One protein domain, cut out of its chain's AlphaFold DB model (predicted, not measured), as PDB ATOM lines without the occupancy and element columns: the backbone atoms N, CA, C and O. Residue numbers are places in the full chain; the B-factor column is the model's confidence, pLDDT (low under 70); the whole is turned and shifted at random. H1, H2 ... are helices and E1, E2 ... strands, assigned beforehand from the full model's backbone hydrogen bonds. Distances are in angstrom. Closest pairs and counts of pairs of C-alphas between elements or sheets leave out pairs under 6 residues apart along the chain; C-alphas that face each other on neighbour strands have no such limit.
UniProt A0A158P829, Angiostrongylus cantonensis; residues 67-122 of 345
ATOM      1  N   VAL A  67     -20.535  16.624  -1.901       95.31
ATOM      2  CA  VAL A  67     -21.515  16.926  -2.943       95.31
ATOM      3  C   VAL A  67     -22.064  15.624  -3.508       95.31
ATOM      4  O   VAL A  67     -21.319  14.744  -3.953       95.31
ATOM      5  N   VAL A  68     -23.388  15.515  -3.482       96.50
ATOM      6  CA  VAL A  68     -24.139  14.371  -3.991       96.50
ATOM      7  C   VAL A  68     -25.069  14.820  -5.113       96.50
ATOM      8  O   VAL A  68     -25.541  15.955  -5.129       96.50
ATOM      9  N   LYS A  69     -25.317  13.926  -6.065       96.94
ATOM     10  CA  LYS A  69     -26.202  14.131  -7.209       96.94
ATOM     11  C   LYS A  69     -27.358  13.149  -7.146       96.94
ATOM     12  O   LYS A  69     -27.163  11.983  -6.823       96.94
ATOM     13  N   PHE A  70     -28.535  13.625  -7.516       97.94
ATOM     14  CA  PHE A  70     -29.725  12.809  -7.722       97.94
ATOM     15  C   PHE A  70     -30.207  12.935  -9.172       97.94
ATOM     16  O   PHE A  70     -29.811  13.886  -9.857       97.94
ATOM     17  N   PRO A  71     -31.045  12.002  -9.660       97.12
ATOM     18  CA  PRO A  71     -31.651  12.099 -10.988       97.12
ATOM     19  C   PRO A  71     -32.487  13.369 -11.182       97.12
ATOM     20  O   PRO A  71     -32.472  13.953 -12.262       97.12
ATOM     21  N   ASN A  72     -33.196  13.808 -10.139       96.38
ATOM     22  CA  ASN A  72     -34.032  15.004 -10.162       96.38
ATOM     23  C   ASN A  72     -33.994  15.750  -8.808       96.38
ATOM     24  O   ASN A  72     -33.488  15.241  -7.806       96.38
ATOM     25  N   ALA A  73     -34.512  16.982  -8.791       95.31
ATOM     26  CA  ALA A  73     -34.507  17.835  -7.601       95.31
ATOM     27  C   ALA A  73     -35.449  17.338  -6.489       95.31
ATOM     28  O   ALA A  73     -35.161  17.573  -5.316       95.31
ATOM     29  N   SER A  74     -36.535  16.641  -6.836       97.12
ATOM     30  CA  SER A  74     -37.476  16.075  -5.863       97.12
ATOM     31  C   SER A  74     -36.805  14.998  -5.011       97.12
ATOM     32  O   SER A  74     -36.913  15.032  -3.790       97.12
ATOM     33  N   ASP A  75     -36.009  14.118  -5.620       95.88
ATOM     34  CA  ASP A  75     -35.249  13.096  -4.891       95.88
ATOM     35  C   ASP A  75     -34.213  13.728  -3.939       95.88
ATOM     36  O   ASP A  75     -34.042  13.289  -2.801       95.88
ATOM     37  N   ALA A  76     -33.540  14.798  -4.381       96.06
ATOM     38  CA  ALA A  76     -32.612  15.547  -3.531       96.06
ATOM     39  C   ALA A  76     -33.335  16.247  -2.365       96.06
ATOM     40  O   ALA A  76     -32.802  16.330  -1.253       96.06
ATOM     41  N   PHE A  77     -34.553  16.741  -2.603       96.50
ATOM     42  CA  PHE A  77     -35.397  17.319  -1.563       96.50
ATOM     43  C   PHE A  77     -35.814  16.273  -0.526       96.50
ATOM     44  O   PHE A  77     -35.757  16.573   0.665       96.50
ATOM     45  N   GLU A  78     -36.142  15.047  -0.940       97.31
ATOM     46  CA  GLU A  78     -36.460  13.961  -0.006       97.31
ATOM     47  C   GLU A  78     -35.275  13.627   0.909       97.31
ATOM     48  O   GLU A  78     -35.470  13.483   2.117       97.31
ATOM     49  N   LEU A  79     -34.035  13.615   0.398       96.69
ATOM     50  CA  LEU A  79     -32.846  13.496   1.255       96.69
ATOM     51  C   LEU A  79     -32.773  14.641   2.278       96.69
ATOM     52  O   LEU A  79     -32.565  14.397   3.467       96.69
ATOM     53  N   LYS A  80     -32.943  15.894   1.836       96.25
ATOM     54  CA  LYS A  80     -32.884  17.067   2.725       96.25
ATOM     55  C   LYS A  80     -33.970  17.012   3.801       96.25
ATOM     56  O   LYS A  80     -33.688  17.228   4.974       96.25
ATOM     57  N   LYS A  81     -35.206  16.704   3.409       97.38
ATOM     58  CA  LYS A  81     -36.346  16.542   4.317       97.38
ATOM     59  C   LYS A  81     -36.088  15.426   5.324       97.38
ATOM     60  O   LYS A  81     -36.357  15.602   6.506       97.38
ATOM     61  N   TRP A  82     -35.523  14.311   4.866       97.44
ATOM     62  CA  TRP A  82     -35.171  13.186   5.718       97.44
ATOM     63  C   TRP A  82     -34.092  13.544   6.750       97.44
ATOM     64  O   TRP A  82     -34.252  13.209   7.923       97.44
ATOM     65  N   LEU A  83     -33.043  14.266   6.339       96.69
ATOM     66  CA  LEU A  83     -31.972  14.757   7.220       96.69
ATOM     67  C   LEU A  83     -32.440  15.820   8.223       96.69
ATOM     68  O   LEU A  83     -31.833  15.952   9.278       96.69
ATOM     69  N   ASN A  84     -33.507  16.564   7.920       96.38
ATOM     70  CA  ASN A  84     -34.075  17.562   8.834       96.38
ATOM     71  C   ASN A  84     -34.865  16.946  10.005       96.38
ATOM     72  O   ASN A  84     -35.246  17.662  10.926       96.38
ATOM     73  N   ILE A  85     -35.128  15.638   9.974       97.62
ATOM     74  CA  ILE A  85     -35.745  14.909  11.086       97.62
ATOM     75  C   ILE A  85     -34.642  14.546  12.090       97.62
ATOM     76  O   ILE A  85     -33.651  13.908  11.724       97.62
ATOM     77  N   ALA A  86     -34.809  14.941  13.354       96.56
ATOM     78  CA  ALA A  86     -33.763  14.868  14.377       96.56
ATOM     79  C   ALA A  86     -33.248  13.438  14.617       96.56
ATOM     80  O   ALA A  86     -32.040  13.224  14.725       96.56
ATOM     81  N   GLU A  87     -34.141  12.449  14.634       97.31
ATOM     82  CA  GLU A  87     -33.801  11.038  14.836       97.31
ATOM     83  C   GLU A  87     -32.941  10.508  13.686       97.31
ATOM     84  O   GLU A  87     -31.959   9.803  13.896       97.31
ATOM     85  N   ASN A  88     -33.270  10.897  12.454       96.94
ATOM     86  CA  ASN A  88     -32.526  10.502  11.264       96.94
ATOM     87  C   ASN A  88     -31.136  11.141  11.234       96.94
ATOM     88  O   ASN A  88     -30.148  10.465  10.940       96.94
ATOM     89  N   PHE A  89     -31.055  12.429  11.577       96.25
ATOM     90  CA  PHE A  89     -29.781  13.123  11.718       96.25
ATOM     91  C   PHE A  89     -28.900  12.466  12.784       96.25
ATOM     92  O   PHE A  89     -27.708  12.275  12.549       96.25
ATOM     93  N   ALA A  90     -29.476  12.057  13.919       95.50
ATOM     94  CA  ALA A  90     -28.745  11.383  14.989       95.50
ATOM     95  C   ALA A  90     -28.098  10.067  14.523       95.50
ATOM     96  O   ALA A  90     -26.957   9.796  14.894       95.50
ATOM     97  N   VAL A  91     -28.765   9.294  13.655       95.44
ATOM     98  CA  VAL A  91     -28.182   8.073  13.064       95.44
ATOM     99  C   VAL A  91     -26.972   8.407  12.188       95.44
ATOM    100  O   VAL A  91     -25.918   7.793  12.328       95.44
ATOM    101  N   VAL A  92     -27.088   9.410  11.310       94.88
ATOM    102  CA  VAL A  92     -25.969   9.830  10.443       94.88
ATOM    103  C   VAL A  92     -24.814  10.398  11.267       94.88
ATOM    104  O   VAL A  92     -23.651  10.129  10.967       94.88
ATOM    105  N   LYS A  93     -25.126  11.157  12.321       92.94
ATOM    106  CA  LYS A  93     -24.147  11.707  13.256       92.94
ATOM    107  C   LYS A  93     -23.381  10.598  13.976       92.94
ATOM    108  O   LYS A  93     -22.157  10.637  13.984       92.94
ATOM    109  N   ALA A  94     -24.077   9.597  14.515       93.44
ATOM    110  CA  ALA A  94     -23.443   8.462  15.184       93.44
ATOM    111  C   ALA A  94     -22.495   7.703  14.237       93.44
ATOM    112  O   ALA A  94     -21.366   7.385  14.609       93.44
ATOM    113  N   GLU A  95     -22.916   7.489  12.988       93.19
ATOM    114  CA  GLU A  95     -22.079   6.852  11.969       93.19
ATOM    115  C   GLU A  95     -20.841   7.701  11.631       93.19
ATOM    116  O   GLU A  95     -19.733   7.177  11.501       93.19
ATOM    117  N   PHE A  96     -20.997   9.024  11.536       91.94
ATOM    118  CA  PHE A  96     -19.889   9.950  11.307       91.94
ATOM    119  C   PHE A  96     -18.886   9.949  12.471       91.94
ATOM    120  O   PHE A  96     -17.678   9.924  12.249       91.94
ATOM    121  N   GLU A  97     -19.367   9.962  13.710       89.56
ATOM    122  CA  GLU A  97     -18.525  10.038  14.911       89.56
ATOM    123  C   GLU A  97     -17.856   8.699  15.261       89.56
ATOM    124  O   GLU A  97     -16.898   8.671  16.032       89.56
ATOM    125  N   SER A  98     -18.300   7.596  14.652       88.06
ATOM    126  CA  SER A  98     -17.762   6.254  14.902       88.06
ATOM    127  C   SER A  98     -16.284   6.087  14.516       88.06
ATOM    128  O   SER A  98     -15.590   5.239  15.080       88.06
ATOM    129  N   THR A  99     -15.774   6.872  13.555       86.75
ATOM    130  CA  THR A  99     -14.381   6.771  13.090       86.75
ATOM    131  C   THR A  99     -13.795   8.114  12.653       86.75
ATOM    132  O   THR A  99     -14.497   9.056  12.297       86.75
ATOM    133  N   SER A 100     -12.467   8.167  12.526       77.75
ATOM    134  CA  SER A 100     -11.753   9.301  11.919       77.75
ATOM    135  C   SER A 100     -12.032   9.498  10.418       77.75
ATOM    136  O   SER A 100     -11.686  10.539   9.861       77.75
ATOM    137  N   ARG A 101     -12.676   8.528   9.746       81.94
ATOM    138  CA  ARG A 101     -13.134   8.607   8.345       81.94
ATOM    139  C   ARG A 101     -14.653   8.801   8.253       81.94
ATOM    140  O   ARG A 101     -15.270   8.390   7.268       81.94
ATOM    141  N   GLY A 102     -15.238   9.459   9.253       87.06
ATOM    142  CA  GLY A 102     -16.679   9.647   9.422       87.06
ATOM    143  C   GLY A 102     -17.441  10.102   8.184       87.06
ATOM    144  O   GLY A 102     -18.520   9.594   7.900       87.06
ATOM    145  N   SER A 103     -16.861  11.005   7.383       88.06
ATOM    146  CA  SER A 103     -17.512  11.491   6.156       88.06
ATOM    147  C   SER A 103     -17.817  10.363   5.168       88.06
ATOM    148  O   SER A 103     -18.899  10.342   4.590       88.06
ATOM    149  N   SER A 104     -16.898   9.414   4.976       90.31
ATOM    150  CA  SER A 104     -17.102   8.310   4.032       90.31
ATOM    151  C   SER A 104     -18.164   7.330   4.525       90.31
ATOM    152  O   SER A 104     -18.988   6.885   3.731       90.31
ATOM    153  N   LEU A 105     -18.179   7.034   5.829       92.31
ATOM    154  CA  LEU A 105     -19.179   6.148   6.430       92.31
ATOM    155  C   LEU A 105     -20.579   6.762   6.375       92.31
ATOM    156  O   LEU A 105     -21.509   6.123   5.889       92.31
ATOM    157  N   ALA A 106     -20.705   8.042   6.738       94.12
ATOM    158  CA  ALA A 106     -21.955   8.778   6.599       94.12
ATOM    159  C   ALA A 106     -22.466   8.755   5.146       94.12
ATOM    160  O   ALA A 106     -23.650   8.520   4.909       94.12
ATOM    161  N   MET A 107     -21.585   8.931   4.151       95.31
ATOM    162  CA  MET A 107     -21.983   8.840   2.740       95.31
ATOM    163  C   MET A 107     -22.398   7.422   2.325       95.31
ATOM    164  O   MET A 107     -23.336   7.280   1.541       95.31
ATOM    165  N   HIS A 108     -21.748   6.375   2.840       94.44
ATOM    166  CA  HIS A 108     -22.156   4.988   2.594       94.44
ATOM    167  C   HIS A 108     -23.539   4.686   3.179       94.44
ATOM    168  O   HIS A 108     -24.384   4.139   2.471       94.44
ATOM    169  N   LEU A 109     -23.802   5.100   4.420       95.25
ATOM    170  CA  LEU A 109     -25.112   4.968   5.057       95.25
ATOM    171  C   LEU A 109     -26.200   5.683   4.242       95.25
ATOM    172  O   LEU A 109     -27.247   5.106   3.940       95.25
ATOM    173  N   LEU A 110     -25.939   6.923   3.819       96.50
ATOM    174  CA  LEU A 110     -26.875   7.670   2.977       96.50
ATOM    175  C   LEU A 110     -27.096   6.997   1.619       96.50
ATOM    176  O   LEU A 110     -28.223   6.974   1.137       96.50
ATOM    177  N   LYS A 111     -26.061   6.398   1.019       96.44
ATOM    178  CA  LYS A 111     -26.172   5.660  -0.248       96.44
ATOM    179  C   LYS A 111     -27.016   4.392  -0.117       96.44
ATOM    180  O   LYS A 111     -27.744   4.068  -1.050       96.44
ATOM    181  N   GLN A 112     -26.942   3.694   1.017       96.25
ATOM    182  CA  GLN A 112     -27.812   2.546   1.297       96.25
ATOM    183  C   GLN A 112     -29.276   2.977   1.413       96.25
ATOM    184  O   GLN A 112     -30.160   2.308   0.882       96.25
ATOM    185  N   LYS A 113     -29.531   4.115   2.068       95.94
ATOM    186  CA  LYS A 113     -30.888   4.635   2.261       95.94
ATOM    187  C   LYS A 113     -31.485   5.289   1.013       95.94
ATOM    188  O   LYS A 113     -32.687   5.192   0.785       95.94
ATOM    189  N   PHE A 114     -30.648   5.926   0.205       97.00
ATOM    190  CA  PHE A 114     -31.015   6.586  -1.041       97.00
ATOM    191  C   PHE A 114     -30.201   5.985  -2.198       97.00
ATOM    192  O   PHE A 114     -29.201   6.572  -2.620       97.00
ATOM    193  N   PRO A 115     -30.608   4.825  -2.756       96.75
ATOM    194  CA  PRO A 115     -29.836   4.133  -3.790       96.75
ATOM    195  C   PRO A 115     -29.602   4.960  -5.062       96.75
ATOM    196  O   PRO A 115     -28.587   4.766  -5.734       96.75
ATOM    197  N   SER A 116     -30.486   5.914  -5.376       96.31
ATOM    198  CA  SER A 116     -30.342   6.844  -6.506       96.31
ATOM    199  C   SER A 116     -29.305   7.953  -6.273       96.31
ATOM    200  O   SER A 116     -28.865   8.583  -7.235       96.31
ATOM    201  N   MET A 117     -28.868   8.173  -5.029       97.62
ATOM    202  CA  MET A 117     -27.857   9.171  -4.676       97.62
ATOM    203  C   MET A 117     -26.501   8.799  -5.277       97.62
ATOM    204  O   MET A 117     -25.994   7.709  -5.046       97.62
ATOM    205  N   GLN A 118     -25.839   9.700  -5.983       96.69
ATOM    206  CA  GLN A 118     -24.463   9.523  -6.440       96.69
ATOM    207  C   GLN A 118     -23.547  10.472  -5.673       96.69
ATOM    208  O   GLN A 118     -23.704  11.686  -5.760       96.69
ATOM    209  N   LEU A 119     -22.559   9.943  -4.951       95.88
ATOM    210  CA  LEU A 119     -21.499  10.772  -4.382       95.88
ATOM    211  C   LEU A 119     -20.585  11.256  -5.514       95.88
ATOM    212  O   LEU A 119     -19.939  10.440  -6.165       95.88
ATOM    213  N   LEU A 120     -20.542  12.569  -5.755       94.75
ATOM    214  CA  LEU A 120     -19.658  13.158  -6.766       94.75
ATOM    215  C   LEU A 120     -18.274  13.450  -6.184       94.75
ATOM    216  O   LEU A 120     -17.261  13.127  -6.795       94.75
ATOM    217  N   ALA A 121     -18.228  14.050  -4.993       93.50
ATOM    218  CA  ALA A 121     -16.988  14.315  -4.274       93.50
ATOM    219  C   ALA A 121     -17.240  14.452  -2.771       93.50
ATOM    220  O   ALA A 121     -18.263  14.980  -2.346       93.50
ATOM    221  N   LEU A 122     -16.260  14.060  -1.951       90.38
ATOM    222  CA  LEU A 122     -16.285  14.296  -0.498       90.38
ATOM    223  C   LEU A 122     -16.046  15.770  -0.120       90.38
ATOM    224  O   LEU A 122     -16.253  16.156   1.027       90.38
TER     225      LEU A 122
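What this domain is: This is residues 67 to 122 of the 345 residues of a protein of Angiostrongylus cantonensis (UniProt A0A158P829). A small two-stranded ribbon, E1 beside E2, joins the two ends of a triangle of three helices. H1 and H2 meet near their ends as an L, H3 folds back from H2 across the open side, and residues 84 to 90 stick out at the corner of the L. The printed part has 56 residues, with the order E1 H1 H2 H3 E2; the sheet order is E1 - E2, antiparallel, and the class is mostly helix. The whole is compact, with a radius of gyration of the C-alphas of 11.1 A and spans of 31 by 24 by 15 A.

Where its parts are: E1 is residues 67 to 69, beginning at C-alpha 67 (-21.515, 16.926, -2.943), and E2 is residues 118 to 121, ending at C-alpha 121 (-16.988, 14.315, -4.274). H2, residues 86 to 97, is 16.0 A long; H3, residues 102 to 113, is 16.7 A, beginning at C-alpha 102 (-16.679, 9.647, 9.422); H1, residues 73 to 83, is 15.3 A.

How they stand to each other: E1 and E2 are antiparallel at 151 degrees, with N 69 and O 118 at 2.8 A and N 120 and O 67 at 2.9 A, both within hydrogen-bond range. The closest C-alphas of H3 and E2, those of Met 107 and Leu 119, are 7.4 A apart. H2 touches H3 with residues 92 to 96 alone, at a steep tilt of 46 degrees, opposite ways; the closest C-alphas are those of Phe 96 and Gly 102, 3.7 A. H1 and H2 are close but not clearly touching, about perpendicular at 83 degrees, with the C-alphas of Leu 83 and Phe 89 closest at 5.3 A. H1 and H3 are apart. In H1, H2 and H3 every O i to N i+4 pair is within hydrogen-bond range.

The domain as a whole: The two C-alphas farthest apart, those of Ser 74 and Ser 100, are 32.0 A apart. The printed part has no cut, and its four links are tight. The mean pLDDT of the printed part is 94.4, and no printed residue is under 70.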